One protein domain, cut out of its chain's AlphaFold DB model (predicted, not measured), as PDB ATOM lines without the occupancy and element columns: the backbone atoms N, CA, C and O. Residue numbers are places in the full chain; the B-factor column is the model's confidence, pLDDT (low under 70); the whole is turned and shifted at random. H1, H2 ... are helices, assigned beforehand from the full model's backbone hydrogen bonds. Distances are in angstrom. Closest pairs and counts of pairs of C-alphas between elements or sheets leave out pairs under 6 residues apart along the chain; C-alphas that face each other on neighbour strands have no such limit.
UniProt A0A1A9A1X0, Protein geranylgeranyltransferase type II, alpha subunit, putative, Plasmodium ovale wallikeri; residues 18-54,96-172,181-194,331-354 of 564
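Overview. This is residues 18 to 54, 96 to 172, 181 to 194 and 331 to 354 of the 564 residues of the protein "Protein geranylgeranyltransferase type II, alpha subunit, putative" of Plasmodium ovale wallikeri (UniProt A0A1A9A1X0). Picture a compact body of helices with H5 in its middle: H4 and H6 pack on H5, H7 runs along the far side of H6 and H5, and the short H1 and H2 with H10 lie over the side of H5 that is turned away from H6, H11 leading back from H10 to H7. Two helical arms stick out from this body on different sides, residues 46 to 54 of H3 and residues 183 to 194 of H9. The printed part has 152 residues in four pieces, with eleven named helices, H1 to H11 in order along the chain, and no named strand; its class is all helix. The whole is compact, with a radius of gyration of the C-alphas of 16.8 A, and spans 55 by 41 by 37 A.

Along the chain. Begin at Pro 18 and go to C-alpha 26 at (-29.014, -15.727, -10.970), where H1 starts; it covers residues 26 to 30. H2 follows at residues 33 to 36, then H3 at residues 46 to 54, 12.3 A long from first to last C-alpha. After a cut, find H4 at residues 97 to 111, the longest helix with 15 residues and 20.9 A. H5, residues 117 to 129, and H6, residues 134 to 146, each measure 18.6 A; look for C-alpha 117 at (-14.505, -9.604, -3.331). H7 runs from residue 151 to 164 over 19.8 A, and H8 holds residues 169 to 172. Beyond the next cut, H9 takes residues 181 to 194 over 20.8 A. Past the third cut come H10, residues 333 to 344, 16.7 A long, and H11, residues 346 to 351, which ends at C-alpha 351 at (-20.122, -2.013, -3.104).

Arrangement. Start at H5, whose centre is nearest to the mean of the C-alphas, at 3.0 A. H5 and H6 touch as a helical hairpin, opposite ways at a shallow tilt of 29 degrees; their closest C-alphas are those of Ser 123 and Ala 136, 5.2 A apart. H4 and H5 touch at a steep tilt of 50 degrees, opposite ways, closest at the C-alphas of Leu 106 and Val 122, 6.5 A. H7 is close to but not clearly touching H5, with the C-alphas of Lys 128 and Ile 161 at 6.9 A. H8 touches H7 at residues 158 to 162 alone, closest at the C-alphas of Thr 158 and Ser 171, 6.2 A. H11 touches residues 151 to 154 of H7 alone; the C-alphas of Asn 153 and Ala 351 are closest, at 5.9 A. H10 and H11 touch only at the corner. At its other part, residues 334 to 338 of H10 touch H2, where the C-alphas of Leu 33 and Asp 337 are closest, at 5.3 A. H1 is close to but not clearly touching H5, with the C-alphas of Phe 26 and Leu 125 at 7.6 A. H3 and H9 touch no helix. In H3, H4, H5, H6, H7, H10 and H11 every O i to N i+4 pair is within hydrogen-bond range; in H9 it is 7 of 10, in H1 0 of 1 but 2 of 2 O i to N i+3 pairs, and H2 and H8 are too short for an O i to N i+4 pair.

Size, cuts and confidence. Look for the two farthest C-alphas at Asn 41 and Cys 194, 56.1 A apart. Without the stretches that stand free, the body spans 36 by 31 by 27 A. The cuts leave gaps of 31.3 A from C-alpha 54 to 96, 14.1 A from 172 to 181 and 44.9 A from 194 to 331. Of the links that are printed whole, H2 to H3 is short and the others are tight. The mean pLDDT of the printed part is 77.3, and 50 residues are under 70: 18 to 20, 22 to 54, 188 to 194 and 331 to 337.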
ATOM      1  N   PRO A  18     -36.701  -0.628  -2.889       66.25
ATOM      2  CA  PRO A  18     -36.381  -1.398  -4.086       66.25
ATOM      3  C   PRO A  18     -36.855  -2.851  -3.970       66.25
ATOM      4  O   PRO A  18     -36.278  -3.654  -3.241       66.25
ATOM      5  N   GLU A  19     -37.876  -3.207  -4.751       66.25
ATOM      6  CA  GLU A  19     -38.325  -4.599  -4.909       66.25
ATOM      7  C   GLU A  19     -37.316  -5.457  -5.707       66.25
ATOM      8  O   GLU A  19     -37.338  -6.684  -5.628       66.25
ATOM      9  N   THR A  20     -36.413  -4.817  -6.459       68.69
ATOM     10  CA  THR A  20     -35.373  -5.433  -7.299       68.69
ATOM     11  C   THR A  20     -34.041  -4.690  -7.165       68.69
ATOM     12  O   THR A  20     -34.036  -3.484  -6.932       68.69
ATOM     13  N   MET A  21     -32.911  -5.375  -7.384       73.75
ATOM     14  CA  MET A  21     -31.592  -4.732  -7.510       73.75
ATOM     15  C   MET A  21     -30.994  -4.903  -8.910       73.75
ATOM     16  O   MET A  21     -30.841  -6.022  -9.404       73.75
ATOM     17  N   ASP A  22     -30.608  -3.787  -9.528       65.94
ATOM     18  CA  ASP A  22     -30.217  -3.731 -10.938       65.94
ATOM     19  C   ASP A  22     -28.926  -4.512 -11.233       65.94
ATOM     20  O   ASP A  22     -27.826  -4.146 -10.799       65.94
ATOM     21  N   GLY A  23     -29.078  -5.587 -12.013       58.44
ATOM     22  CA  GLY A  23     -28.014  -6.514 -12.411       58.44
ATOM     23  C   GLY A  23     -27.790  -7.698 -11.459       58.44
ATOM     24  O   GLY A  23     -27.125  -8.660 -11.839       58.44
ATOM     25  N   PHE A  24     -28.384  -7.703 -10.259       69.12
ATOM     26  CA  PHE A  24     -28.220  -8.801  -9.300       69.12
ATOM     27  C   PHE A  24     -29.202  -9.955  -9.579       69.12
ATOM     28  O   PHE A  24     -30.244 -10.091  -8.940       69.12
ATOM     29  N   ASN A  25     -28.860 -10.794 -10.561       66.19
ATOM     30  CA  ASN A  25     -29.674 -11.927 -11.016       66.19
ATOM     31  C   ASN A  25     -28.898 -13.253 -11.008       66.19
ATOM     32  O   ASN A  25     -27.687 -13.280 -11.223       66.19
ATOM     33  N   PHE A  26     -29.610 -14.381 -10.893       60.91
ATOM     34  CA  PHE A  26     -29.014 -15.727 -10.970       60.91
ATOM     35  C   PHE A  26     -28.268 -16.023 -12.282       60.91
ATOM     36  O   PHE A  26     -27.402 -16.894 -12.306       60.91
ATOM     37  N   HIS A  27     -28.519 -15.262 -13.356       61.91
ATOM     38  CA  HIS A  27     -27.730 -15.325 -14.592       61.91
ATOM     39  C   HIS A  27     -26.226 -15.086 -14.374       61.91
ATOM     40  O   HIS A  27     -25.426 -15.582 -15.167       61.91
ATOM     41  N   LEU A  28     -25.820 -14.422 -13.284       60.44
ATOM     42  CA  LEU A  28     -24.413 -14.290 -12.892       60.44
ATOM     43  C   LEU A  28     -23.709 -15.651 -12.749       60.44
ATOM     44  O   LEU A  28     -22.544 -15.761 -13.110       60.44
ATOM     45  N   LEU A  29     -24.420 -16.713 -12.348       60.12
ATOM     46  CA  LEU A  29     -23.883 -18.081 -12.254       60.12
ATOM     47  C   LEU A  29     -23.504 -18.689 -13.615       60.12
ATOM     48  O   LEU A  29     -22.799 -19.692 -13.676       60.12
ATOM     49  N   SER A  30     -23.949 -18.088 -14.722       59.97
ATOM     50  CA  SER A  30     -23.553 -18.506 -16.070       59.97
ATOM     51  C   SER A  30     -22.209 -17.914 -16.528       59.97
ATOM     52  O   SER A  30     -21.665 -18.381 -17.536       59.97
ATOM     53  N   ASN A  31     -21.665 -16.930 -15.801       65.31
ATOM     54  CA  ASN A  31     -20.408 -16.251 -16.115       65.31
ATOM     55  C   ASN A  31     -19.211 -17.238 -16.115       65.31
ATOM     56  O   ASN A  31     -19.194 -18.167 -15.297       65.31
ATOM     57  N   PRO A  32     -18.210 -17.070 -17.006       59.81
ATOM     58  CA  PRO A  32     -17.027 -17.928 -17.043       59.81
ATOM     59  C   PRO A  32     -16.273 -18.048 -15.712       59.81
ATOM     60  O   PRO A  32     -15.777 -19.140 -15.452       59.81
ATOM     61  N   LEU A  33     -16.281 -17.037 -14.830       61.16
ATOM     62  CA  LEU A  33     -15.634 -17.073 -13.508       61.16
ATOM     63  C   LEU A  33     -16.020 -18.319 -12.698       61.16
ATOM     64  O   LEU A  33     -15.170 -18.979 -12.111       61.16
ATOM     65  N   PHE A  34     -17.308 -18.670 -12.681       61.91
ATOM     66  CA  PHE A  34     -17.832 -19.809 -11.914       61.91
ATOM     67  C   PHE A  34     -17.641 -21.160 -12.626       61.91
ATOM     68  O   PHE A  34     -17.956 -22.208 -12.071       61.91
ATOM     69  N   LYS A  35     -17.108 -21.143 -13.853       58.00
ATOM     70  CA  LYS A  35     -16.689 -22.323 -14.626       58.00
ATOM     71  C   LYS A  35     -15.160 -22.473 -14.641       58.00
ATOM     72  O   LYS A  35     -14.665 -23.590 -14.773       58.00
ATOM     73  N   SER A  36     -14.424 -21.363 -14.518       52.56
ATOM     74  CA  SER A  36     -12.959 -21.277 -14.504       52.56
ATOM     75  C   SER A  36     -12.381 -21.393 -13.087       52.56
ATOM     76  O   SER A  36     -11.326 -22.008 -12.910       52.56
ATOM     77  N   MET A  37     -13.104 -20.927 -12.058       54.69
ATOM     78  CA  MET A  37     -12.939 -21.414 -10.686       54.69
ATOM     79  C   MET A  37     -13.200 -22.921 -10.684       54.69
ATOM     80  O   MET A  37     -14.323 -23.383 -10.860       54.69
ATOM     81  N   SER A  38     -12.119 -23.689 -10.551       43.62
ATOM     82  CA  SER A  38     -12.100 -25.116 -10.858       43.62
ATOM     83  C   SER A  38     -13.209 -25.903 -10.154       43.62
ATOM     84  O   SER A  38     -13.278 -25.866  -8.922       43.62
ATOM     85  N   LYS A  39     -13.908 -26.771 -10.906       43.75
ATOM     86  CA  LYS A  39     -14.461 -28.035 -10.380       43.75
ATOM     87  C   LYS A  39     -13.313 -28.955  -9.916       43.75
ATOM     88  O   LYS A  39     -13.093 -30.040 -10.446       43.75
ATOM     89  N   LYS A  40     -12.559 -28.518  -8.901       36.53
ATOM     90  CA  LYS A  40     -12.020 -29.445  -7.909       36.53
ATOM     91  C   LYS A  40     -13.231 -30.141  -7.308       36.53
ATOM     92  O   LYS A  40     -14.202 -29.466  -6.966       36.53
ATOM     93  N   ASN A  41     -13.156 -31.455  -7.143       34.25
ATOM     94  CA  ASN A  41     -14.151 -32.190  -6.374       34.25
ATOM     95  C   ASN A  41     -13.956 -31.874  -4.887       34.25
ATOM     96  O   ASN A  41     -13.446 -32.688  -4.125       34.25
ATOM     97  N   PHE A  42     -14.372 -30.671  -4.490       38.47
ATOM     98  CA  PHE A  42     -14.734 -30.361  -3.119       38.47
ATOM     99  C   PHE A  42     -16.028 -31.121  -2.804       38.47
ATOM    100  O   PHE A  42     -17.111 -30.535  -2.724       38.47
ATOM    101  N   LEU A  43     -15.892 -32.442  -2.614       32.25
ATOM    102  CA  LEU A  43     -16.681 -33.095  -1.579       32.25
ATOM    103  C   LEU A  43     -16.517 -32.222  -0.338       32.25
ATOM    104  O   LEU A  43     -15.386 -31.943   0.068       32.25
ATOM    105  N   ILE A  44     -17.631 -31.794   0.248       36.97
ATOM    106  CA  ILE A  44     -17.612 -31.235   1.595       36.97
ATOM    107  C   ILE A  44     -17.393 -32.431   2.518       36.97
ATOM    108  O   ILE A  44     -18.331 -33.022   3.051       36.97
ATOM    109  N   ASP A  45     -16.136 -32.848   2.624       38.50
ATOM    110  CA  ASP A  45     -15.709 -34.009   3.390       38.50
ATOM    111  C   ASP A  45     -15.608 -33.595   4.867       38.50
ATOM    112  O   ASP A  45     -14.535 -33.621   5.467       38.50
ATOM    113  N   VAL A  46     -16.756 -33.178   5.443       41.00
ATOM    114  CA  VAL A  46     -16.975 -32.780   6.861       41.00
ATOM    115  C   VAL A  46     -16.284 -33.757   7.820       41.00
ATOM    116  O   VAL A  46     -15.750 -33.403   8.867       41.00
ATOM    117  N   ILE A  47     -16.279 -35.010   7.382       45.31
ATOM    118  CA  ILE A  47     -15.538 -36.173   7.843       45.31
ATOM    119  C   ILE A  47     -14.083 -35.863   8.223       45.31
ATOM    120  O   ILE A  47     -13.699 -36.163   9.347       45.31
ATOM    121  N   ASN A  48     -13.277 -35.251   7.350       41.91
ATOM    122  CA  ASN A  48     -11.849 -35.028   7.611       41.91
ATOM    123  C   ASN A  48     -11.591 -33.987   8.703       41.91
ATOM    124  O   ASN A  48     -10.560 -34.059   9.370       41.91
ATOM    125  N   ASP A  49     -12.515 -33.050   8.919       42.56
ATOM    126  CA  ASP A  49     -12.411 -32.079  10.009       42.56
ATOM    127  C   ASP A  49     -12.959 -32.644  11.318       42.56
ATOM    128  O   ASP A  49     -12.289 -32.553  12.343       42.56
ATOM    129  N   MET A  50     -14.076 -33.373  11.281       40.94
ATOM    130  CA  MET A  50     -14.570 -34.115  12.448       40.94
ATOM    131  C   MET A  50     -13.579 -35.192  12.923       40.94
ATOM    132  O   MET A  50     -13.392 -35.372  14.127       40.94
ATOM    133  N   ASP A  51     -12.897 -35.883  12.007       44.31
ATOM    134  CA  ASP A  51     -11.857 -36.861  12.340       44.31
ATOM    135  C   ASP A  51     -10.500 -36.196  12.664       44.31
ATOM    136  O   ASP A  51      -9.666 -36.829  13.318       44.31
ATOM    137  N   ARG A  52     -10.276 -34.915  12.313       46.00
ATOM    138  CA  ARG A  52      -9.178 -34.094  12.868       46.00
ATOM    139  C   ARG A  52      -9.462 -33.672  14.308       46.00
ATOM    140  O   ARG A  52      -8.599 -33.890  15.157       46.00
ATOM    141  N   GLU A  53     -10.658 -33.170  14.616       46.81
ATOM    142  CA  GLU A  53     -11.041 -32.799  15.987       46.81
ATOM    143  C   GLU A  53     -11.072 -34.024  16.915       46.81
ATOM    144  O   GLU A  53     -10.484 -33.997  17.997       46.81
ATOM    145  N   ARG A  54     -11.599 -35.170  16.459       46.69
ATOM    146  CA  ARG A  54     -11.483 -36.447  17.195       46.69
ATOM    147  C   ARG A  54     -10.033 -36.885  17.432       46.69
ATOM    148  O   ARG A  54      -9.758 -37.532  18.439       46.69
ATOM    149  N   SER A  96     -28.919 -28.605  -6.584       82.94
ATOM    150  CA  SER A  96     -28.395 -28.592  -7.956       82.94
ATOM    151  C   SER A  96     -26.865 -28.464  -8.002       82.94
ATOM    152  O   SER A  96     -26.228 -28.021  -7.045       82.94
ATOM    153  N   ASP A  97     -26.255 -28.795  -9.147       79.56
ATOM    154  CA  ASP A  97     -24.820 -28.596  -9.426       79.56
ATOM    155  C   ASP A  97     -24.319 -27.192  -9.038       79.56
ATOM    156  O   ASP A  97     -23.240 -27.049  -8.462       79.56
ATOM    157  N   ASN A  98     -25.111 -26.160  -9.344       78.88
ATOM    158  CA  ASN A  98     -24.759 -24.761  -9.094       78.88
ATOM    159  C   ASN A  98     -24.809 -24.416  -7.601       78.88
ATOM    160  O   ASN A  98     -23.945 -23.698  -7.105       78.88
ATOM    161  N   GLU A  99     -25.804 -24.932  -6.879       82.62
ATOM    162  CA  GLU A  99     -25.935 -24.735  -5.434       82.62
ATOM    163  C   GLU A  99     -24.817 -25.463  -4.682       82.62
ATOM    164  O   GLU A  99     -24.127 -24.835  -3.882       82.62
ATOM    165  N   ASN A 100     -24.568 -26.740  -5.000       82.31
ATOM    166  CA  ASN A 100     -23.445 -27.506  -4.448       82.31
ATOM    167  C   ASN A 100     -22.113 -26.773  -4.665       82.31
ATOM    168  O   ASN A 100     -21.341 -26.600  -3.725       82.31
ATOM    169  N   PHE A 101     -21.865 -26.287  -5.887       82.38
ATOM    170  CA  PHE A 101     -20.662 -25.522  -6.208       82.38
ATOM    171  C   PHE A 101     -20.530 -24.248  -5.361       82.38
ATOM    172  O   PHE A 101     -19.460 -23.997  -4.810       82.38
ATOM    173  N   LEU A 102     -21.604 -23.465  -5.207       85.62
ATOM    174  CA  LEU A 102     -21.593 -22.241  -4.399       85.62
ATOM    175  C   LEU A 102     -21.389 -22.518  -2.904       85.62
ATOM    176  O   LEU A 102     -20.621 -21.799  -2.263       85.62
ATOM    177  N   TYR A 103     -22.036 -23.551  -2.351       88.81
ATOM    178  CA  TYR A 103     -21.852 -23.939  -0.952       88.81
ATOM    179  C   TYR A 103     -20.423 -24.442  -0.696       88.81
ATOM    180  O   TYR A 103     -19.784 -23.946   0.230       88.81
ATOM    181  N   SER A 104     -19.878 -25.332  -1.537       85.06
ATOM    182  CA  SER A 104     -18.486 -25.806  -1.414       85.06
ATOM    183  C   SER A 104     -17.459 -24.681  -1.597       85.06
ATOM    184  O   SER A 104     -16.464 -24.627  -0.875       85.06
ATOM    185  N   LEU A 105     -17.689 -23.753  -2.533       85.69
ATOM    186  CA  LEU A 105     -16.805 -22.605  -2.761       85.69
ATOM    187  C   LEU A 105     -16.810 -21.640  -1.565       85.69
ATOM    188  O   LEU A 105     -15.751 -21.187  -1.133       85.69
ATOM    189  N   LEU A 106     -17.986 -21.361  -0.996       89.75
ATOM    190  CA  LEU A 106     -18.105 -20.530   0.200       89.75
ATOM    191  C   LEU A 106     -17.501 -21.206   1.439       89.75
ATOM    192  O   LEU A 106     -16.813 -20.534   2.206       89.75
ATOM    193  N   ALA A 107     -17.718 -22.513   1.618       88.62
ATOM    194  CA  ALA A 107     -17.087 -23.295   2.679       88.62
ATOM    195  C   ALA A 107     -15.557 -23.191   2.590       88.62
ATOM    196  O   ALA A 107     -14.919 -22.773   3.553       88.62
ATOM    197  N   SER A 108     -14.987 -23.383   1.397       87.88
ATOM    198  CA  SER A 108     -13.545 -23.249   1.173       87.88
ATOM    199  C   SER A 108     -13.005 -21.847   1.511       87.88
ATOM    200  O   SER A 108     -11.935 -21.729   2.113       87.88
ATOM    201  N   PHE A 109     -13.743 -20.769   1.207       88.00
ATOM    202  CA  PHE A 109     -13.360 -19.414   1.634       88.00
ATOM    203  C   PHE A 109     -13.434 -19.214   3.160       88.00
ATOM    204  O   PHE A 109     -12.585 -18.518   3.723       88.00
ATOM    205  N   ILE A 110     -14.420 -19.819   3.832       89.44
ATOM    206  CA  ILE A 110     -14.588 -19.770   5.294       89.44
ATOM    207  C   ILE A 110     -13.459 -20.540   5.996       89.44
ATOM    208  O   ILE A 110     -12.774 -19.962   6.840       89.44
ATOM    209  N   GLU A 111     -13.236 -21.801   5.617       89.44
ATOM    210  CA  GLU A 111     -12.202 -22.704   6.150       89.44
ATOM    211  C   GLU A 111     -10.807 -22.072   6.085       89.44
ATOM    212  O   GLU A 111     -10.082 -22.017   7.076       89.44
ATOM    213  N   ASN A 112     -10.444 -21.537   4.916       85.25
ATOM    214  CA  ASN A 112      -9.122 -20.965   4.671       85.25
ATOM    215  C   ASN A 112      -8.998 -19.504   5.153       85.25
ATOM    216  O   ASN A 112      -7.985 -18.861   4.882       85.25
ATOM    217  N   LYS A 113     -10.023 -18.954   5.830       90.62
ATOM    218  CA  LYS A 113     -10.096 -17.551   6.290       90.62
ATOM    219  C   LYS A 113      -9.793 -16.530   5.169       90.62
ATOM    220  O   LYS A 113      -9.274 -15.442   5.430       90.62
ATOM    221  N   ILE A 114     -10.123 -16.858   3.915       87.81
ATOM    222  CA  ILE A 114      -9.880 -16.004   2.743       87.81
ATOM    223  C   ILE A 114     -11.050 -15.034   2.610       87.81
ATOM    224  O   ILE A 114     -12.157 -15.449   2.288       87.81
ATOM    225  N   TYR A 115     -10.807 -13.739   2.813       90.19
ATOM    226  CA  TYR A 115     -11.813 -12.681   2.661       90.19
ATOM    227  C   TYR A 115     -11.487 -11.847   1.421       90.19
ATOM    228  O   TYR A 115     -10.487 -11.128   1.404       90.19
ATOM    229  N   SER A 116     -12.300 -11.972   0.372       89.00
ATOM    230  CA  SER A 116     -12.066 -11.334  -0.928       89.00
ATOM    231  C   SER A 116     -13.378 -10.895  -1.588       89.00
ATOM    232  O   SER A 116     -14.467 -11.231  -1.112       89.00
ATOM    233  N   PHE A 117     -13.301 -10.118  -2.671       88.25
ATOM    234  CA  PHE A 117     -14.505  -9.604  -3.331       88.25
ATOM    235  C   PHE A 117     -15.268 -10.706  -4.087       88.25
ATOM    236  O   PHE A 117     -16.497 -10.713  -4.107       88.25
ATOM    237  N   GLU A 118     -14.553 -11.704  -4.609       87.81
ATOM    238  CA  GLU A 118     -15.109 -12.953  -5.137       87.81
ATOM    239  C   GLU A 118     -15.923 -13.685  -4.059       87.81
ATOM    240  O   GLU A 118     -17.068 -14.071  -4.296       87.81
ATOM    241  N   GLY A 119     -15.376 -13.805  -2.845       89.19
ATOM    242  CA  GLY A 119     -16.088 -14.365  -1.698       89.19
ATOM    243  C   GLY A 119     -17.314 -13.541  -1.295       89.19
ATOM    244  O   GLY A 119     -18.368 -14.107  -0.997       89.19
ATOM    245  N   TYR A 120     -17.232 -12.210  -1.329       92.31
ATOM    246  CA  TYR A 120     -18.380 -11.329  -1.090       92.31
ATOM    247  C   TYR A 120     -19.499 -11.553  -2.128       92.31
ATOM    248  O   TYR A 120     -20.662 -11.723  -1.744       92.31
ATOM    249  N   ILE A 121     -19.166 -11.671  -3.420       90.62
ATOM    250  CA  ILE A 121     -20.114 -12.044  -4.486       90.62
ATOM    251  C   ILE A 121     -20.741 -13.415  -4.203       90.62
ATOM    252  O   ILE A 121     -21.968 -13.526  -4.173       90.62
ATOM    253  N   VAL A 122     -19.930 -14.443  -3.928       90.69
ATOM    254  CA  VAL A 122     -20.411 -15.806  -3.634       90.69
ATOM    255  C   VAL A 122     -21.332 -15.817  -2.411       90.69
ATOM    256  O   VAL A 122     -22.414 -16.394  -2.477       90.69
ATOM    257  N   SER A 123     -20.985 -15.106  -1.332       95.25
ATOM    258  CA  SER A 123     -21.854 -14.978  -0.153       95.25
ATOM    259  C   SER A 123     -23.194 -14.314  -0.486       95.25
ATOM    260  O   SER A 123     -24.225 -14.742   0.022       95.25
ATOM    261  N   SER A 124     -23.204 -13.321  -1.386       93.94
ATOM    262  CA  SER A 124     -24.428 -12.651  -1.852       93.94
ATOM    263  C   SER A 124     -25.352 -13.628  -2.578       93.94
ATOM    264  O   SER A 124     -26.558 -13.638  -2.345       93.94
ATOM    265  N   LEU A 125     -24.778 -14.471  -3.442       91.00
ATOM    266  CA  LEU A 125     -25.507 -15.466  -4.228       91.00
ATOM    267  C   LEU A 125     -26.033 -16.603  -3.339       91.00
ATOM    268  O   LEU A 125     -27.203 -16.957  -3.451       91.00
ATOM    269  N   VAL A 126     -25.226 -17.103  -2.396       93.25
ATOM    270  CA  VAL A 126     -25.664 -18.101  -1.403       93.25
ATOM    271  C   VAL A 126     -26.793 -17.560  -0.520       93.25
ATOM    272  O   VAL A 126     -27.776 -18.260  -0.309       93.25
ATOM    273  N   ILE A 127     -26.718 -16.304  -0.072       95.25
ATOM    274  CA  ILE A 127     -27.797 -15.653   0.696       95.25
ATOM    275  C   ILE A 127     -29.089 -15.516  -0.127       95.25
ATOM    276  O   ILE A 127     -30.180 -15.666   0.417       95.25
ATOM    277  N   LYS A 128     -28.993 -15.263  -1.438       91.12
ATOM    278  CA  LYS A 128     -30.160 -15.180  -2.334       91.12
ATOM    279  C   LYS A 128     -30.787 -16.554  -2.637       91.12
ATOM    280  O   LYS A 128     -31.960 -16.602  -2.993       91.12
ATOM    281  N   ILE A 129     -30.042 -17.651  -2.469       90.31
ATOM    282  CA  ILE A 129     -30.554 -19.036  -2.511       90.31
ATOM    283  C   ILE A 129     -31.180 -19.410  -1.162       90.31
ATOM    284  O   ILE A 129     -32.320 -19.860  -1.097       90.31
ATOM    285  N   ASN A 130     -30.434 -19.204  -0.076       92.38
ATOM    286  CA  ASN A 130     -30.815 -19.563   1.282       92.38
ATOM    287  C   ASN A 130     -30.457 -18.423   2.242       92.38
ATOM    288  O   ASN A 130     -29.386 -18.387   2.854       92.38
ATOM    289  N   SER A 131     -31.405 -17.506   2.418       94.88
ATOM    290  CA  SER A 131     -31.268 -16.357   3.319       94.88
ATOM    291  C   SER A 131     -31.161 -16.752   4.793       94.88
ATOM    292  O   SER A 131     -30.752 -15.930   5.611       94.88
ATOM    293  N   SER A 132     -31.458 -18.001   5.154       93.88
ATOM    294  CA  SER A 132     -31.276 -18.525   6.512       93.88
ATOM    295  C   SER A 132     -29.870 -19.090   6.769       93.88
ATOM    296  O   SER A 132     -29.551 -19.433   7.909       93.88
ATOM    297  N   TYR A 133     -28.995 -19.172   5.756       94.62
ATOM    298  CA  TYR A 133     -27.647 -19.733   5.901       94.62
ATOM    299  C   TYR A 133     -26.692 -18.771   6.637       94.62
ATOM    300  O   TYR A 133     -25.948 -17.986   6.045       94.62
ATOM    301  N   TYR A 134     -26.726 -18.844   7.969       95.38
ATOM    302  CA  TYR A 134     -25.982 -18.005   8.920       95.38
ATOM    303  C   TYR A 134     -24.493 -17.807   8.580       95.38
ATOM    304  O   TYR A 134     -23.988 -16.682   8.656       95.38
ATOM    305  N   SER A 135     -23.800 -18.864   8.147       96.06
ATOM    306  CA  SER A 135     -22.368 -18.820   7.830       96.06
ATOM    307  C   SER A 135     -22.035 -17.846   6.694       96.06
ATOM    308  O   SER A 135     -21.026 -17.143   6.778       96.06
ATOM    309  N   ALA A 136     -22.904 -17.710   5.681       97.19
ATOM    310  CA  ALA A 136     -22.727 -16.704   4.630       97.19
ATOM    311  C   ALA A 136     -22.837 -15.277   5.175       97.19
ATOM    312  O   ALA A 136     -22.040 -14.423   4.796       97.19
ATOM    313  N   TRP A 137     -23.765 -15.013   6.097       97.81
ATOM    314  CA  TRP A 137     -23.917 -13.691   6.711       97.81
ATOM    315  C   TRP A 137     -22.736 -13.320   7.619       97.81
ATOM    316  O   TRP A 137     -22.285 -12.175   7.595       97.81
ATOM    317  N   ILE A 138     -22.196 -14.269   8.391       96.69
ATOM    318  CA  ILE A 138     -20.963 -14.072   9.178       96.69
ATOM    319  C   ILE A 138     -19.773 -13.775   8.260       96.69
ATOM    320  O   ILE A 138     -19.042 -12.806   8.477       96.69
ATOM    321  N   TYR A 139     -19.600 -14.571   7.206       97.12
ATOM    322  CA  TYR A 139     -18.531 -14.382   6.232       97.12
ATOM    323  C   TYR A 139     -18.660 -13.037   5.489       97.12
ATOM    324  O   TYR A 139     -17.678 -12.302   5.357       97.12
ATOM    325  N   ARG A 140     -19.885 -12.651   5.104       97.69
ATOM    326  CA  ARG A 140     -20.214 -11.343   4.520       97.69
ATOM    327  C   ARG A 140     -19.803 -10.190   5.430       97.69
ATOM    328  O   ARG A 140     -19.093  -9.297   4.976       97.69
ATOM    329  N   ARG A 141     -20.176 -10.225   6.719       97.62
ATOM    330  CA  ARG A 141     -19.782  -9.206   7.718       97.62
ATOM    331  C   ARG A 141     -18.262  -9.034   7.804       97.62
ATOM    332  O   ARG A 141     -17.775  -7.907   7.895       97.62
ATOM    333  N   ARG A 142     -17.508 -10.137   7.732       96.12
ATOM    334  CA  ARG A 142     -16.037 -10.113   7.723       96.12
ATOM    335  C   ARG A 142     -15.471  -9.534   6.422       96.12
ATOM    336  O   ARG A 142     -14.524  -8.757   6.498       96.12
ATOM    337  N   CYS A 143     -16.073  -9.825   5.266       93.81
ATOM    338  CA  CYS A 143     -15.695  -9.209   3.987       93.81
ATOM    339  C   CYS A 143     -15.954  -7.697   3.967       93.81
ATOM    340  O   CYS A 143     -15.041  -6.944   3.646       93.81
ATOM    341  N   LEU A 144     -17.150  -7.251   4.375       95.00
ATOM    342  CA  LEU A 144     -17.507  -5.828   4.456       95.00
ATOM    343  C   LEU A 144     -16.472  -5.028   5.264       95.00
ATOM    344  O   LEU A 144     -15.979  -4.009   4.789       95.00
ATOM    345  N   ARG A 145     -16.089  -5.534   6.450       93.81
ATOM    346  CA  ARG A 145     -15.055  -4.923   7.302       93.81
ATOM    347  C   ARG A 145     -13.654  -4.994   6.684       93.81
ATOM    348  O   ARG A 145     -13.004  -3.963   6.566       93.81
ATOM    349  N   LYS A 146     -13.169  -6.182   6.292       92.00
ATOM    350  CA  LYS A 146     -11.777  -6.364   5.820       92.00
ATOM    351  C   LYS A 146     -11.486  -5.725   4.457       92.00
ATOM    352  O   LYS A 146     -10.319  -5.509   4.144       92.00
ATOM    353  N   LEU A 147     -12.512  -5.439   3.657       90.38
ATOM    354  CA  LEU A 147     -12.390  -4.826   2.329       90.38
ATOM    355  C   LEU A 147     -12.907  -3.372   2.289       90.38
ATOM    356  O   LEU A 147     -12.900  -2.776   1.218       90.38
ATOM    357  N   ASN A 148     -13.348  -2.814   3.429       90.88
ATOM    358  CA  ASN A 148     -13.941  -1.473   3.565       90.88
ATOM    359  C   ASN A 148     -15.037  -1.164   2.520       90.88
ATOM    360  O   ASN A 148     -15.020  -0.126   1.861       90.88
ATOM    361  N   LEU A 149     -15.976  -2.098   2.341       93.19
ATOM    362  CA  LEU A 149     -17.047  -1.973   1.345       93.19
ATOM    363  C   LEU A 149     -18.136  -0.989   1.799       93.19
ATOM    364  O   LEU A 149     -18.300  -0.721   2.991       93.19
ATOM    365  N   ASN A 150     -18.921  -0.482   0.847       94.44
ATOM    366  CA  ASN A 150     -19.981   0.485   1.123       94.44
ATOM    367  C   ASN A 150     -21.140  -0.133   1.944       94.44
ATOM    368  O   ASN A 150     -21.918  -0.950   1.438       94.44
ATOM    369  N   PHE A 151     -21.289   0.276   3.209       94.69
ATOM    370  CA  PHE A 151     -22.281  -0.293   4.135       94.69
ATOM    371  C   PHE A 151     -23.726   0.116   3.800       94.69
ATOM    372  O   PHE A 151     -24.649  -0.668   4.023       94.69
ATOM    373  N   LEU A 152     -23.945   1.299   3.209       93.62
ATOM    374  CA  LEU A 152     -25.274   1.734   2.746       93.62
ATOM    375  C   LEU A 152     -25.757   0.913   1.543       93.62
ATOM    376  O   LEU A 152     -26.946   0.618   1.416       93.62
ATOM    377  N   ASN A 153     -24.842   0.513   0.663       93.25
ATOM    378  CA  ASN A 153     -25.122  -0.399  -0.436       93.25
ATOM    379  C   ASN A 153     -25.496  -1.796   0.089       93.25
ATOM    380  O   ASN A 153     -26.447  -2.402  -0.403       93.25
ATOM    381  N   ASP A 154     -24.836  -2.279   1.146       95.44
ATOM    382  CA  ASP A 154     -25.216  -3.549   1.775       95.44
ATOM    383  C   ASP A 154     -26.538  -3.477   2.559       95.44
ATOM    384  O   ASP A 154     -27.295  -4.448   2.604       95.44
ATOM    385  N   LEU A 155     -26.897  -2.304   3.089       94.06
ATOM    386  CA  LEU A 155     -28.222  -2.067   3.667       94.06
ATOM    387  C   LEU A 155     -29.329  -2.163   2.599       94.06
ATOM    388  O   LEU A 155     -30.391  -2.723   2.874       94.06
ATOM    389  N   LYS A 156     -29.067  -1.720   1.357       91.94
ATOM    390  CA  LYS A 156     -29.972  -1.921   0.205       91.94
ATOM    391  C   LYS A 156     -30.101  -3.404  -0.166       91.94
ATOM    392  O   LYS A 156     -31.226  -3.881  -0.308       91.94
ATOM    393  N   PHE A 157     -28.993  -4.154  -0.220       93.56
ATOM    394  CA  PHE A 157     -29.023  -5.620  -0.382       93.56
ATOM    395  C   PHE A 157     -29.844  -6.297   0.719       93.56
ATOM    396  O   PHE A 157     -30.683  -7.147   0.438       93.56
ATOM    397  N   THR A 158     -29.659  -5.885   1.972       94.44
ATOM    398  CA  THR A 158     -30.357  -6.488   3.109       94.44
ATOM    399  C   THR A 158     -31.862  -6.204   3.069       94.44
ATOM    400  O   THR A 158     -32.652  -7.108   3.326       94.44
ATOM    401  N   ARG A 159     -32.285  -4.994   2.669       91.81
ATOM    402  CA  ARG A 159     -33.704  -4.668   2.421       91.81
ATOM    403  C   ARG A 159     -34.295  -5.487   1.265       91.81
ATOM    404  O   ARG A 159     -35.405  -5.986   1.399       91.81
ATOM    405  N   PHE A 160     -33.544  -5.701   0.183       91.25
ATOM    406  CA  PHE A 160     -33.949  -6.578  -0.924       91.25
ATOM    407  C   PHE A 160     -34.164  -8.033  -0.464       91.25
ATOM    408  O   PHE A 160     -35.231  -8.592  -0.704       91.25
ATOM    409  N   ILE A 161     -33.229  -8.617   0.298       92.50
ATOM    410  CA  ILE A 161     -33.385  -9.983   0.837       92.50
ATOM    411  C   ILE A 161     -34.522 -10.073   1.878       92.50
ATOM    412  O   ILE A 161     -35.204 -11.095   1.949       92.50
ATOM    413  N   ILE A 162     -34.789  -9.013   2.652       92.50
ATOM    414  CA  ILE A 162     -35.966  -8.935   3.540       92.50
ATOM    415  C   ILE A 162     -37.271  -8.847   2.731       92.50
ATOM    416  O   ILE A 162     -38.260  -9.460   3.122       92.50
ATOM    417  N   ASN A 163     -37.288  -8.153   1.591       89.00
ATOM    418  CA  ASN A 163     -38.438  -8.130   0.683       89.00
ATOM    419  C   ASN A 163     -38.695  -9.505   0.032       89.00
ATOM    420  O   ASN A 163     -39.847  -9.897  -0.129       89.00
ATOM    421  N   ASP A 164     -37.636 -10.258  -0.294       87.81
ATOM    422  CA  ASP A 164     -37.732 -11.645  -0.772       87.81
ATOM    423  C   ASP A 164     -38.218 -12.624   0.314       87.81
ATOM    424  O   ASP A 164     -39.067 -13.478   0.060       87.81
ATOM    425  N   ASN A 165     -37.649 -12.541   1.522       90.44
ATOM    426  CA  ASN A 165     -37.940 -13.443   2.635       90.44
ATOM    427  C   ASN A 165     -37.956 -12.699   3.979       90.44
ATOM    428  O   ASN A 165     -37.041 -12.806   4.799       90.44
ATOM    429  N   ILE A 166     -39.072 -12.023   4.250       90.19
ATOM    430  CA  ILE A 166     -39.302 -11.230   5.470       90.19
ATOM    431  C   ILE A 166     -39.282 -12.062   6.770       90.19
ATOM    432  O   ILE A 166     -39.243 -11.516   7.876       90.19
ATOM    433  N   LYS A 167     -39.270 -13.398   6.665       91.31
ATOM    434  CA  LYS A 167     -39.167 -14.341   7.791       91.31
ATOM    435  C   LYS A 167     -37.726 -14.788   8.088       91.31
ATOM    436  O   LYS A 167     -37.506 -15.438   9.105       91.31
ATOM    437  N   SER A 168     -36.739 -14.413   7.266       93.94
ATOM    438  CA  SER A 168     -35.321 -14.717   7.509       93.94
ATOM    439  C   SER A 168     -34.764 -13.922   8.699       93.94
ATOM    440  O   SER A 168     -34.396 -12.752   8.573       93.94
ATOM    441  N   PHE A 169     -34.647 -14.577   9.857       95.38
ATOM    442  CA  PHE A 169     -34.043 -14.003  11.066       95.38
ATOM    443  C   PHE A 169     -32.630 -13.452  10.814       95.38
ATOM    444  O   PHE A 169     -32.288 -12.362  11.265       95.38
ATOM    445  N   GLN A 170     -31.812 -14.170  10.042       96.75
ATOM    446  CA  GLN A 170     -30.424 -13.805   9.760       96.75
ATOM    447  C   GLN A 170     -30.320 -12.511   8.936       96.75
ATOM    448  O   GLN A 170     -29.383 -11.737   9.149       96.75
ATOM    449  N   SER A 171     -31.296 -12.240   8.062       96.31
ATOM    450  CA  SER A 171     -31.387 -10.982   7.306       96.31
ATOM    451  C   SER A 171     -31.675  -9.797   8.233       96.31
ATOM    452  O   SER A 171     -30.995  -8.773   8.172       96.31
ATOM    453  N   TRP A 172     -32.622  -9.962   9.159       97.38
ATOM    454  CA  TRP A 172     -32.944  -8.965  10.186       97.38
ATOM    455  C   TRP A 172     -31.785  -8.716  11.155       97.38
ATOM    456  O   TRP A 172     -31.419  -7.568  11.404       97.38
ATOM    457  N   TYR A 181     -23.311  -0.750  13.293       94.69
ATOM    458  CA  TYR A 181     -21.957  -0.514  12.786       94.69
ATOM    459  C   TYR A 181     -21.823   0.858  12.107       94.69
ATOM    460  O   TYR A 181     -20.905   1.613  12.430       94.69
ATOM    461  N   ILE A 182     -22.771   1.219  11.233       94.81
ATOM    462  CA  ILE A 182     -22.843   2.536  10.579       94.81
ATOM    463  C   ILE A 182     -22.902   3.655  11.624       94.81
ATOM    464  O   ILE A 182     -22.155   4.630  11.507       94.81
ATOM    465  N   TYR A 183     -23.733   3.493  12.662       94.69
ATOM    466  CA  TYR A 183     -23.807   4.433  13.779       94.69
ATOM    467  C   TYR A 183     -22.444   4.595  14.461       94.69
ATOM    468  O   TYR A 183     -21.888   5.693  14.452       94.69
ATOM    469  N   LYS A 184     -21.860   3.497  14.969       91.62
ATOM    470  CA  LYS A 184     -20.586   3.515  15.712       91.62
ATOM    471  C   LYS A 184     -19.431   4.146  14.929       91.62
ATOM    472  O   LYS A 184     -18.642   4.884  15.512       91.62
ATOM    473  N   VAL A 185     -19.317   3.865  13.627       90.19
ATOM    474  CA  VAL A 185     -18.230   4.405  12.788       90.19
ATOM    475  C   VAL A 185     -18.356   5.922  12.613       90.19
ATOM    476  O   VAL A 185     -17.359   6.633  12.725       90.19
ATOM    477  N   ASN A 186     -19.568   6.439  12.388       90.38
ATOM    478  CA  ASN A 186     -19.768   7.876  12.184       90.38
ATOM    479  C   ASN A 186     -19.783   8.671  13.505       90.38
ATOM    480  O   ASN A 186     -19.419   9.845  13.489       90.38
ATOM    481  N   THR A 187     -20.136   8.060  14.646       86.50
ATOM    482  CA  THR A 187     -20.071   8.733  15.958       86.50
ATOM    483  C   THR A 187     -18.665   8.754  16.561       86.50
ATOM    484  O   THR A 187     -18.220   9.840  16.932       86.50
ATOM    485  N   LYS A 188     -17.904   7.640  16.568       67.19
ATOM    486  CA  LYS A 188     -16.484   7.664  17.007       67.19
ATOM    487  C   LYS A 188     -15.650   8.649  16.159       67.19
ATOM    488  O   LYS A 188     -14.748   9.309  16.667       67.19
ATOM    489  N   GLY A 189     -15.996   8.828  14.877       53.69
ATOM    490  CA  GLY A 189     -15.387   9.841  14.002       53.69
ATOM    491  C   GLY A 189     -15.716  11.304  14.353       53.69
ATOM    492  O   GLY A 189     -14.993  12.206  13.931       53.69
ATOM    493  N   ALA A 190     -16.775  11.567  15.126       42.75
ATOM    494  CA  ALA A 190     -17.154  12.917  15.546       42.75
ATOM    495  C   ALA A 190     -16.378  13.384  16.790       42.75
ATOM    496  O   ALA A 190     -15.970  14.544  16.851       42.75
ATOM    497  N   GLU A 191     -16.117  12.489  17.745       37.16
ATOM    498  CA  GLU A 191     -15.429  12.795  19.012       37.16
ATOM    499  C   GLU A 191     -14.005  13.330  18.774       37.16
ATOM    500  O   GLU A 191     -13.633  14.380  19.308       37.16
ATOM    501  N   ILE A 192     -13.265  12.706  17.847       38.41
ATOM    502  CA  ILE A 192     -11.925  13.140  17.403       38.41
ATOM    503  C   ILE A 192     -11.952  14.588  16.865       38.41
ATOM    504  O   ILE A 192     -11.016  15.360  17.082       38.41
ATOM    505  N   SER A 193     -13.045  14.994  16.207       29.48
ATOM    506  CA  SER A 193     -13.202  16.352  15.658       29.48
ATOM    507  C   SER A 193     -13.530  17.415  16.713       29.48
ATOM    508  O   SER A 193     -13.268  18.599  16.492       29.48
ATOM    509  N   CYS A 194     -14.076  17.009  17.864       28.66
ATOM    510  CA  CYS A 194     -14.424  17.918  18.952       28.66
ATOM    511  C   CYS A 194     -13.196  18.228  19.823       28.66
ATOM    512  O   CYS A 194     -12.921  19.396  20.108       28.66
ATOM    513  N   ASN A 331      -3.406 -14.454 -11.005       45.03
ATOM    514  CA  ASN A 331      -4.676 -13.812 -11.350       45.03
ATOM    515  C   ASN A 331      -4.487 -12.881 -12.561       45.03
ATOM    516  O   ASN A 331      -3.931 -11.796 -12.410       45.03
ATOM    517  N   VAL A 332      -4.950 -13.309 -13.739       41.28
ATOM    518  CA  VAL A 332      -5.193 -12.434 -14.906       41.28
ATOM    519  C   VAL A 332      -6.606 -12.713 -15.421       41.28
ATOM    520  O   VAL A 332      -7.493 -11.903 -15.189       41.28
ATOM    521  N   VAL A 333      -6.864 -13.925 -15.932       49.09
ATOM    522  CA  VAL A 333      -8.202 -14.355 -16.399       49.09
ATOM    523  C   VAL A 333      -9.282 -14.173 -15.321       49.09
ATOM    524  O   VAL A 333     -10.317 -13.575 -15.581       49.09
ATOM    525  N   LEU A 334      -9.008 -14.595 -14.078       53.28
ATOM    526  CA  LEU A 334      -9.931 -14.407 -12.944       53.28
ATOM    527  C   LEU A 334     -10.243 -12.929 -12.644       53.28
ATOM    528  O   LEU A 334     -11.290 -12.643 -12.079       53.28
ATOM    529  N   TYR A 335      -9.346 -12.000 -12.986       58.06
ATOM    530  CA  TYR A 335      -9.561 -10.567 -12.776       58.06
ATOM    531  C   TYR A 335     -10.454  -9.976 -13.877       58.06
ATOM    532  O   TYR A 335     -11.363  -9.215 -13.573       58.06
ATOM    533  N   GLU A 336     -10.256 -10.383 -15.132       61.44
ATOM    534  CA  GLU A 336     -11.098  -9.998 -16.276       61.44
ATOM    535  C   GLU A 336     -12.532 -10.548 -16.138       61.44
ATOM    536  O   GLU A 336     -13.506  -9.798 -16.254       61.44
ATOM    537  N   ASP A 337     -12.667 -11.834 -15.794       67.44
ATOM    538  CA  ASP A 337     -13.949 -12.495 -15.512       67.44
ATOM    539  C   ASP A 337     -14.701 -11.818 -14.339       67.44
ATOM    540  O   ASP A 337     -15.913 -11.590 -14.408       67.44
ATOM    541  N   LEU A 338     -13.984 -11.450 -13.268       71.12
ATOM    542  CA  LEU A 338     -14.535 -10.740 -12.107       71.12
ATOM    543  C   LEU A 338     -14.944  -9.302 -12.446       71.12
ATOM    544  O   LEU A 338     -16.015  -8.856 -12.037       71.12
ATOM    545  N   GLN A 339     -14.121  -8.585 -13.212       74.75
ATOM    546  CA  GLN A 339     -14.415  -7.225 -13.654       74.75
ATOM    547  C   GLN A 339     -15.680  -7.200 -14.527       74.75
ATOM    548  O   GLN A 339     -16.530  -6.332 -14.349       74.75
ATOM    549  N   SER A 340     -15.884  -8.220 -15.367       79.00
ATOM    550  CA  SER A 340     -17.129  -8.428 -16.121       79.00
ATOM    551  C   SER A 340     -18.364  -8.588 -15.215       79.00
ATOM    552  O   SER A 340     -19.419  -8.016 -15.501       79.00
ATOM    553  N   ILE A 341     -18.254  -9.280 -14.071       78.19
ATOM    554  CA  ILE A 341     -19.333  -9.351 -13.061       78.19
ATOM    555  C   ILE A 341     -19.569  -7.988 -12.391       78.19
ATOM    556  O   ILE A 341     -20.718  -7.608 -12.167       78.19
ATOM    557  N   ILE A 342     -18.506  -7.244 -12.078       81.50
ATOM    558  CA  ILE A 342     -18.598  -5.915 -11.454       81.50
ATOM    559  C   ILE A 342     -19.270  -4.914 -12.401       81.50
ATOM    560  O   ILE A 342     -20.185  -4.207 -11.991       81.50
ATOM    561  N   ASP A 343     -18.868  -4.870 -13.671       80.50
ATOM    562  CA  ASP A 343     -19.403  -3.911 -14.640       80.50
ATOM    563  C   ASP A 343     -20.820  -4.248 -15.128       80.50
ATOM    564  O   ASP A 343     -21.566  -3.336 -15.483       80.50
ATOM    565  N   SER A 344     -21.226  -5.522 -15.083       82.50
ATOM    566  CA  SER A 344     -22.604  -5.945 -15.393       82.50
ATOM    567  C   SER A 344     -23.580  -5.855 -14.208       82.50
ATOM    568  O   SER A 344     -24.793  -5.909 -14.416       82.50
ATOM    569  N   CYS A 345     -23.092  -5.680 -12.973       85.62
ATOM    570  CA  CYS A 345     -23.916  -5.625 -11.764       85.62
ATOM    571  C   CYS A 345     -23.708  -4.311 -10.997       85.62
ATOM    572  O   CYS A 345     -22.737  -4.148 -10.252       85.62
ATOM    573  N   SER A 346     -24.667  -3.382 -11.115       87.31
ATOM    574  CA  SER A 346     -24.561  -2.055 -10.489       87.31
ATOM    575  C   SER A 346     -24.391  -2.139  -8.967       87.31
ATOM    576  O   SER A 346     -23.630  -1.367  -8.385       87.31
ATOM    577  N   PHE A 347     -25.022  -3.132  -8.332       89.94
ATOM    578  CA  PHE A 347     -24.877  -3.421  -6.909       89.94
ATOM    579  C   PHE A 347     -23.422  -3.731  -6.511       89.94
ATOM    580  O   PHE A 347     -22.926  -3.156  -5.542       89.94
ATOM    581  N   PHE A 348     -22.708  -4.579  -7.261       90.06
ATOM    582  CA  PHE A 348     -21.306  -4.890  -6.960       90.06
ATOM    583  C   PHE A 348     -20.378  -3.713  -7.273       90.06
ATOM    584  O   PHE A 348     -19.485  -3.416  -6.481       90.06
ATOM    585  N   LYS A 349     -20.643  -2.965  -8.350       89.06
ATOM    586  CA  LYS A 349     -19.921  -1.721  -8.658       89.06
ATOM    587  C   LYS A 349     -20.094  -0.647  -7.578       89.06
ATOM    588  O   LYS A 349     -19.153   0.080  -7.277       89.06
ATOM    589  N   ASN A 350     -21.274  -0.567  -6.961       90.62
ATOM    590  CA  ASN A 350     -21.548   0.331  -5.840       90.62
ATOM    591  C   ASN A 350     -20.949  -0.162  -4.509       90.62
ATOM    592  O   ASN A 350     -20.634   0.668  -3.662       90.62
ATOM    593  N   ALA A 351     -20.743  -1.471  -4.320       91.31
ATOM    594  CA  ALA A 351     -20.122  -2.013  -3.104       91.31
ATOM    595  C   ALA A 351     -18.647  -1.600  -2.947       91.31
ATOM    596  O   ALA A 351     -18.160  -1.511  -1.824       91.31
ATOM    597  N   LEU A 352     -17.962  -1.330  -4.065       90.75
ATOM    598  CA  LEU A 352     -16.567  -0.875  -4.130       90.75
ATOM    599  C   LEU A 352     -16.397   0.653  -4.036       90.75
ATOM    600  O   LEU A 352     -15.271   1.140  -4.093       90.75
ATOM    601  N   LYS A 353     -17.489   1.420  -3.926       91.81
ATOM    602  CA  LYS A 353     -17.411   2.864  -3.667       91.81
ATOM    603  C   LYS A 353     -17.021   3.122  -2.216       91.81
ATOM    604  O   LYS A 353     -17.340   2.330  -1.331       91.81
ATOM    605  N   GLU A 354     -16.391   4.266  -1.972       88.94
ATOM    606  CA  GLU A 354     -16.101   4.733  -0.618       88.94
ATOM    607  C   GLU A 354     -17.383   4.867   0.219       88.94
ATOM    608  O   GLU A 354     -18.491   5.018  -0.308       88.94
TER     609      GLU A 354